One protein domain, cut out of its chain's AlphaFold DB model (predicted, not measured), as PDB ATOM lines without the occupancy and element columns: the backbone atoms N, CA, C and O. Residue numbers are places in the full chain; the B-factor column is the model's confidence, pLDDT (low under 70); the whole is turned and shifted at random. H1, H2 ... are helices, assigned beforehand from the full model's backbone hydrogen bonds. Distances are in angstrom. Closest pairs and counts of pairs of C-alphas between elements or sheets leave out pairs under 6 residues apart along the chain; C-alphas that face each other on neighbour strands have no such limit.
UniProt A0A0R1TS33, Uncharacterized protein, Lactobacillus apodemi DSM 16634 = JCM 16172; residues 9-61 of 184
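This is residues 9 to 61 of the 184 residues of an uncharacterized protein of Lactobacillus apodemi DSM 16634 = JCM 16172 (UniProt A0A0R1TS33). A small head of three helices has a long arm: H1 crosses the first half of the long helix H3 at a steep angle, H2 lies at another side of that half, and residues 53 to 61, of which 53 to 59 belong to H3, stick out from the head. This arm makes the length of the domain. The printed part has 53 residues with three named helices, H1, H2 and H3 in chain order, and no named strand; its class is all helix. It is compact, with a radius of gyration of the C-alphas of 11.3 A, and its C-alphas span 36 by 20 by 16 A.

Start at H3, residues 40 to 59. With its residues 42 to 49 alone it touches H1, residues 9 to 16; the closest C-alphas, those of Ala 11 and Ala 45, are 4.3 A apart. These two run opposite ways at a steep tilt of 62 degrees. With its residues 42 to 46 alone H3 only just touches H2, residues 26 to 35, with 3 pairs of C-alphas within 8 A; the closest are those of Ile 33 and Lys 43, 6.4 A apart. H2 and H3 form a helical hairpin, opposite ways at a shallow tilt of 24 degrees. H1 and H2 are close but not clearly touching: their closest C-alphas, of Leu 15 and Ile 29, are 7.5 A apart, and their lines are about perpendicular at 79 degrees. In H1, H2 and H3 every O i to N i+4 pair is within hydrogen-bond range.

Find C-alpha 40 at (-32.576, -28.893, 11.250); from there H3 runs 28.5 A to C-alpha 59 at (-56.716, -40.441, 1.474). H1 begins at C-alpha 9, (-40.377, -36.916, -2.018), and spans 10.6 A; H2 spans 14.3 A.

The C-alphas farthest apart, of Glu 38 and Lys 61, are 37.1 A apart. The printed part has no cut; the link from H1 to H2 is short, that from H2 to H3 tight. Look to residues 55 to 61 for pLDDT under 70.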
ATOM      1  N   GLY A   9     -41.364 -36.106  -1.293       81.38
ATOM      2  CA  GLY A   9     -40.377 -36.916  -2.018       81.38
ATOM      3  C   GLY A   9     -38.927 -36.559  -1.673       81.38
ATOM      4  O   GLY A   9     -38.105 -37.449  -1.516       81.38
ATOM      5  N   VAL A  10     -38.637 -35.269  -1.473       85.44
ATOM      6  CA  VAL A  10     -37.301 -34.790  -1.075       85.44
ATOM      7  C   VAL A  10     -36.974 -35.231   0.351       85.44
ATOM      8  O   VAL A  10     -35.864 -35.671   0.619       85.44
ATOM      9  N   ALA A  11     -37.961 -35.175   1.248       86.44
ATOM     10  CA  ALA A  11     -37.822 -35.658   2.615       86.44
ATOM     11  C   ALA A  11     -37.536 -37.168   2.676       86.44
ATOM     12  O   ALA A  11     -36.675 -37.590   3.438       86.44
ATOM     13  N   VAL A  12     -38.224 -37.973   1.857       85.12
ATOM     14  CA  VAL A  12     -37.970 -39.420   1.754       85.12
ATOM     15  C   VAL A  12     -36.549 -39.682   1.262       85.12
ATOM     16  O   VAL A  12     -35.797 -40.348   1.957       85.12
ATOM     17  N   SER A  13     -36.131 -39.084   0.144       87.12
ATOM     18  CA  SER A  13     -34.774 -39.308  -0.376       87.12
ATOM     19  C   SER A  13     -33.676 -38.836   0.580       87.12
ATOM     20  O   SER A  13     -32.614 -39.444   0.645       87.12
ATOM     21  N   TYR A  14     -33.915 -37.764   1.341       87.62
ATOM     22  CA  TYR A  14     -32.965 -37.296   2.350       87.62
ATOM     23  C   TYR A  14     -32.805 -38.305   3.496       87.62
ATOM     24  O   TYR A  14     -31.688 -38.619   3.891       87.62
ATOM     25  N   LEU A  15     -33.916 -38.839   4.007       86.75
ATOM     26  CA  LEU A  15     -33.912 -39.817   5.095       86.75
ATOM     27  C   LEU A  15     -33.410 -41.204   4.644       86.75
ATOM     28  O   LEU A  15     -32.825 -41.917   5.453       86.75
ATOM     29  N   GLU A  16     -33.578 -41.568   3.368       87.19
ATOM     30  CA  GLU A  16     -33.028 -42.803   2.780       87.19
ATOM     31  C   GLU A  16     -31.495 -42.788   2.755       87.19
ATOM     32  O   GLU A  16     -30.869 -43.833   2.883       87.19
ATOM     33  N   ASN A  17     -30.876 -41.604   2.680       85.44
ATOM     34  CA  ASN A  17     -29.422 -41.473   2.812       85.44
ATOM     35  C   ASN A  17     -28.925 -41.669   4.257       85.44
ATOM     36  O   ASN A  17     -27.727 -41.843   4.463       85.44
ATOM     37  N   ILE A  18     -29.819 -41.597   5.250       83.06
ATOM     38  CA  ILE A  18     -29.504 -41.825   6.668       83.06
ATOM     39  C   ILE A  18     -29.765 -43.291   7.029       83.06
ATOM     40  O   ILE A  18     -28.985 -43.890   7.765       83.06
ATOM     41  N   THR A  19     -30.842 -43.881   6.501       82.44
ATOM     42  CA  THR A  19     -31.198 -45.288   6.724       82.44
ATOM     43  C   THR A  19     -31.787 -45.914   5.460       82.44
ATOM     44  O   THR A  19     -32.764 -45.390   4.926       82.44
ATOM     45  N   ASP A  20     -31.299 -47.094   5.070       73.69
ATOM     46  CA  ASP A  20     -31.716 -47.799   3.845       73.69
ATOM     47  C   ASP A  20     -33.212 -48.197   3.813       73.69
ATOM     48  O   ASP A  20     -33.754 -48.503   2.750       73.69
ATOM     49  N   ASN A  21     -33.910 -48.186   4.960       78.75
ATOM     50  CA  ASN A  21     -35.357 -48.416   5.033       78.75
ATOM     51  C   ASN A  21     -36.041 -47.586   6.135       78.75
ATOM     52  O   ASN A  21     -36.252 -48.043   7.259       78.75
ATOM     53  N   ILE A  22     -36.483 -46.379   5.776       80.94
ATOM     54  CA  ILE A  22     -37.164 -45.437   6.684       80.94
ATOM     55  C   ILE A  22     -38.408 -46.056   7.343       80.94
ATOM     56  O   ILE A  22     -38.750 -45.713   8.474       80.94
ATOM     57  N   PHE A  23     -39.127 -46.945   6.648       75.75
ATOM     58  CA  PHE A  23     -40.377 -47.506   7.170       75.75
ATOM     59  C   PHE A  23     -40.152 -48.460   8.343       75.75
ATOM     60  O   PHE A  23     -40.981 -48.489   9.253       75.75
ATOM     61  N   GLU A  24     -39.056 -49.215   8.318       81.50
ATOM     62  CA  GLU A  24     -38.708 -50.200   9.347       81.50
ATOM     63  C   GLU A  24     -37.800 -49.598  10.429       81.50
ATOM     64  O   GLU A  24     -37.893 -50.000  11.586       81.50
ATOM     65  N   ASN A  25     -37.022 -48.563  10.089       85.31
ATOM     66  CA  ASN A  25     -35.957 -48.020  10.939       85.31
ATOM     67  C   ASN A  25     -36.243 -46.595  11.454       85.31
ATOM     68  O   ASN A  25     -35.339 -45.776  11.614       85.31
ATOM     69  N   GLN A  26     -37.507 -46.271  11.751       82.19
ATOM     70  CA  GLN A  26     -37.882 -44.938  12.261       82.19
ATOM     71  C   GLN A  26     -37.166 -44.573  13.570       82.19
ATOM     72  O   GLN A  26     -36.850 -43.404  13.792       82.19
ATOM     73  N   ASP A  27     -36.879 -45.567  14.414       84.94
ATOM     74  CA  ASP A  27     -36.159 -45.374  15.674       84.94
ATOM     75  C   ASP A  27     -34.690 -44.981  15.449       84.94
ATOM     76  O   ASP A  27     -34.139 -44.192  16.217       84.94
ATOM     77  N   GLU A  28     -34.061 -45.459  14.371       84.44
ATOM     78  CA  GLU A  28     -32.690 -45.082  14.001       84.44
ATOM     79  C   GLU A  28     -32.626 -43.641  13.490       84.44
ATOM     80  O   GLU A  28     -31.707 -42.902  13.837       84.44
ATOM     81  N   ILE A  29     -33.647 -43.197  12.754       84.38
ATOM     82  CA  ILE A  29     -33.776 -41.800  12.316       84.38
ATOM     83  C   ILE A  29     -33.992 -40.875  13.516       84.38
ATOM     84  O   ILE A  29     -33.372 -39.816  13.612       84.38
ATOM     85  N   LEU A  30     -34.844 -41.277  14.463       85.31
ATOM     86  CA  LEU A  30     -35.041 -40.540  15.713       85.31
ATOM     87  C   LEU A  30     -33.748 -40.465  16.529       85.31
ATOM     88  O   LEU A  30     -33.427 -39.408  17.072       85.31
ATOM     89  N   LYS A  31     -32.990 -41.563  16.592       88.62
ATOM     90  CA  LYS A  31     -31.677 -41.601  17.237       88.62
ATOM     91  C   LYS A  31     -30.697 -40.641  16.557       88.62
ATOM     92  O   LYS A  31     -30.114 -39.813  17.249       88.62
ATOM     93  N   TYR A  32     -30.598 -40.672  15.228       87.44
ATOM     94  CA  TYR A  32     -29.755 -39.757  14.455       87.44
ATOM     95  C   TYR A  32     -30.108 -38.287  14.720       87.44
ATOM     96  O   TYR A  32     -29.219 -37.494  15.013       87.44
ATOM     97  N   ILE A  33     -31.399 -37.931  14.702       88.31
ATOM     98  CA  ILE A  33     -31.881 -36.563  14.969       88.31
ATOM     99  C   ILE A  33     -31.529 -36.098  16.390       88.31
ATOM    100  O   ILE A  33     -31.218 -34.925  16.600       88.31
ATOM    101  N   ASN A  34     -31.592 -37.001  17.369       86.38
ATOM    102  CA  ASN A  34     -31.238 -36.686  18.751       86.38
ATOM    103  C   ASN A  34     -29.722 -36.523  18.935       86.38
ATOM    104  O   ASN A  34     -29.297 -35.673  19.713       86.38
ATOM    105  N   GLU A  35     -28.916 -37.317  18.226       89.88
ATOM    106  CA  GLU A  35     -27.449 -37.249  18.254       89.88
ATOM    107  C   GLU A  35     -26.899 -36.057  17.448       89.88
ATOM    108  O   GLU A  35     -25.867 -35.498  17.809       89.88
ATOM    109  N   HIS A  36     -27.617 -35.618  16.409       85.50
ATOM    110  CA  HIS A  36     -27.247 -34.518  15.513       85.50
ATOM    111  C   HIS A  36     -28.268 -33.382  15.618       85.50
ATOM    112  O   HIS A  36     -28.916 -32.996  14.647       85.50
ATOM    113  N   SER A  37     -28.420 -32.826  16.821       78.12
ATOM    114  CA  SER A  37     -29.453 -31.826  17.117       78.12
ATOM    115  C   SER A  37     -29.340 -30.524  16.317       78.12
ATOM    116  O   SER A  37     -30.295 -29.753  16.313       78.12
ATOM    117  N   GLU A  38     -28.203 -30.262  15.675       84.19
ATOM    118  CA  GLU A  38     -27.979 -29.094  14.809       84.19
ATOM    119  C   GLU A  38     -28.487 -29.307  13.372       84.19
ATOM    120  O   GLU A  38     -28.644 -28.348  12.615       84.19
ATOM    121  N   ASP A  39     -28.798 -30.551  12.997       83.75
ATOM    122  CA  ASP A  39     -29.338 -30.895  11.687       83.75
ATOM    123  C   ASP A  39     -30.853 -30.622  11.624       83.75
ATOM    124  O   ASP A  39     -31.714 -31.504  11.730       83.75
ATOM    125  N   GLU A  40     -31.195 -29.346  11.453       82.81
ATOM    126  CA  GLU A  40     -32.576 -28.893  11.250       82.81
ATOM    127  C   GLU A  40     -33.200 -29.455   9.956       82.81
ATOM    128  O   GLU A  40     -34.428 -29.567   9.842       82.81
ATOM    129  N   THR A  41     -32.370 -29.883   8.999       86.94
ATOM    130  CA  THR A  41     -32.825 -30.486   7.741       86.94
ATOM    131  C   THR A  41     -33.384 -31.884   7.992       86.94
ATOM    132  O   THR A  41     -34.497 -32.176   7.549       86.94
ATOM    133  N   ALA A  42     -32.694 -32.710   8.785       85.50
ATOM    134  CA  ALA A  42     -33.173 -34.031   9.193       85.50
ATOM    135  C   ALA A  42     -34.485 -33.965   9.993       85.50
ATOM    136  O   ALA A  42     -35.424 -34.722   9.721       85.50
ATOM    137  N   LYS A  43     -34.609 -33.006  10.921       85.75
ATOM    138  CA  LYS A  43     -35.858 -32.765  11.673       85.75
ATOM    139  C   LYS A  43     -37.013 -32.383  10.751       85.75
ATOM    140  O   LYS A  43     -38.127 -32.900  10.885       85.75
ATOM    141  N   THR A  44     -36.756 -31.476   9.812       86.88
ATOM    142  CA  THR A  44     -37.757 -31.015   8.846       86.88
ATOM    143  C   THR A  44     -38.189 -32.156   7.929       86.88
ATOM    144  O   THR A  44     -39.391 -32.385   7.766       86.88
ATOM    145  N   ALA A  45     -37.239 -32.940   7.415       88.06
ATOM    146  CA  ALA A  45     -37.507 -34.107   6.582       88.06
ATOM    147  C   ALA A  45     -38.367 -35.145   7.314       88.06
ATOM    148  O   ALA A  45     -39.392 -35.585   6.787       88.06
ATOM    149  N   PHE A  46     -38.034 -35.478   8.562       89.12
ATOM    150  CA  PHE A  46     -38.799 -36.452   9.339       89.12
ATOM    151  C   PHE A  46     -40.232 -35.988   9.628       89.12
ATOM    152  O   PHE A  46     -41.189 -36.747   9.452       89.12
ATOM    153  N   ASN A  47     -40.424 -34.710   9.961       86.81
ATOM    154  CA  ASN A  47     -41.759 -34.139  10.143       86.81
ATOM    155  C   ASN A  47     -42.589 -34.150   8.848       86.81
ATOM    156  O   ASN A  47     -43.780 -34.487   8.867       86.81
ATOM    157  N   VAL A  48     -41.975 -33.809   7.714       88.69
ATOM    158  CA  VAL A  48     -42.618 -33.857   6.395       88.69
ATOM    159  C   VAL A  48     -42.997 -35.297   6.026       88.69
ATOM    160  O   VAL A  48     -44.123 -35.530   5.576       88.69
ATOM    161  N   TYR A  49     -42.120 -36.269   6.286       89.19
ATOM    162  CA  TYR A  49     -42.378 -37.696   6.084       89.19
ATOM    163  C   TYR A  49     -43.577 -38.193   6.913       89.19
ATOM    164  O   TYR A  49     -44.542 -38.738   6.365       89.19
ATOM    165  N   LEU A  50     -43.595 -37.923   8.223       86.81
ATOM    166  CA  LEU A  50     -44.697 -38.322   9.109       86.81
ATOM    167  C   LEU A  50     -46.043 -37.726   8.673       86.81
ATOM    168  O   LEU A  50     -47.080 -38.401   8.712       86.81
ATOM    169  N   ASN A  51     -46.045 -36.464   8.242       83.38
ATOM    170  CA  ASN A  51     -47.247 -35.798   7.746       83.38
ATOM    171  C   ASN A  51     -47.721 -36.381   6.407       83.38
ATOM    172  O   ASN A  51     -48.924 -36.589   6.223       83.38
ATOM    173  N   GLY A  52     -46.800 -36.712   5.500       81.56
ATOM    174  CA  GLY A  52     -47.122 -37.373   4.236       81.56
ATOM    175  C   GLY A  52     -47.765 -38.747   4.431       81.56
ATOM    176  O   GLY A  52     -48.817 -39.009   3.843       81.56
ATOM    177  N   ILE A  53     -47.240 -39.578   5.338       81.00
ATOM    178  CA  ILE A  53     -47.845 -40.883   5.666       81.00
ATOM    179  C   ILE A  53     -49.250 -40.716   6.251       81.00
ATOM    180  O   ILE A  53     -50.180 -41.432   5.867       81.00
ATOM    181  N   LYS A  54     -49.439 -39.771   7.181       76.81
ATOM    182  CA  LYS A  54     -50.766 -39.482   7.753       76.81
ATOM    183  C   LYS A  54     -51.759 -39.076   6.664       76.81
ATOM    184  O   LYS A  54     -52.900 -39.542   6.674       76.81
ATOM    185  N   ASN A  55     -51.329 -38.250   5.714       68.81
ATOM    186  CA  ASN A  55     -52.161 -37.809   4.600       68.81
ATOM    187  C   ASN A  55     -52.503 -38.956   3.643       68.81
ATOM    188  O   ASN A  55     -53.671 -39.098   3.290       68.81
ATOM    189  N   GLN A  56     -51.554 -39.836   3.313       66.31
ATOM    190  CA  GLN A  56     -51.825 -41.035   2.510       66.31
ATOM    191  C   GLN A  56     -52.822 -41.980   3.202       66.31
ATOM    192  O   GLN A  56     -53.803 -42.403   2.588       66.31
ATOM    193  N   LYS A  57     -52.657 -42.241   4.508       60.75
ATOM    194  CA  LYS A  57     -53.623 -43.034   5.296       60.75
ATOM    195  C   LYS A  57     -55.012 -42.391   5.334       60.75
ATOM    196  O   LYS A  57     -56.021 -43.094   5.343       60.75
ATOM    197  N   ASN A  58     -55.088 -41.061   5.360       55.25
ATOM    198  CA  ASN A  58     -56.358 -40.338   5.321       55.25
ATOM    199  C   ASN A  58     -57.006 -40.346   3.930       55.25
ATOM    200  O   ASN A  58     -58.229 -40.429   3.857       55.25
ATOM    201  N   GLN A  59     -56.222 -40.325   2.851       57.53
ATOM    202  CA  GLN A  59     -56.716 -40.441   1.474       57.53
ATOM    203  C   GLN A  59     -57.234 -41.851   1.150       57.53
ATOM    204  O   GLN A  59     -58.188 -41.993   0.393       57.53
ATOM    205  N   GLN A  60     -56.681 -42.895   1.779       51.84
ATOM    206  CA  GLN A  60     -57.159 -44.278   1.627       51.84
ATOM    207  C   GLN A  60     -58.433 -44.601   2.429       51.84
ATOM    208  O   GLN A  60     -58.973 -45.707   2.316       51.84
ATOM    209  N   LYS A  61     -58.958 -43.671   3.240       53.91
ATOM    210  CA  LYS A  61     -60.237 -43.886   3.928       53.91
ATOM    211  C   LYS A  61     -61.356 -43.900   2.894       53.91
ATOM    212  O   LYS A  61     -61.798 -42.853   2.427       53.91
TER     213      LYS A  61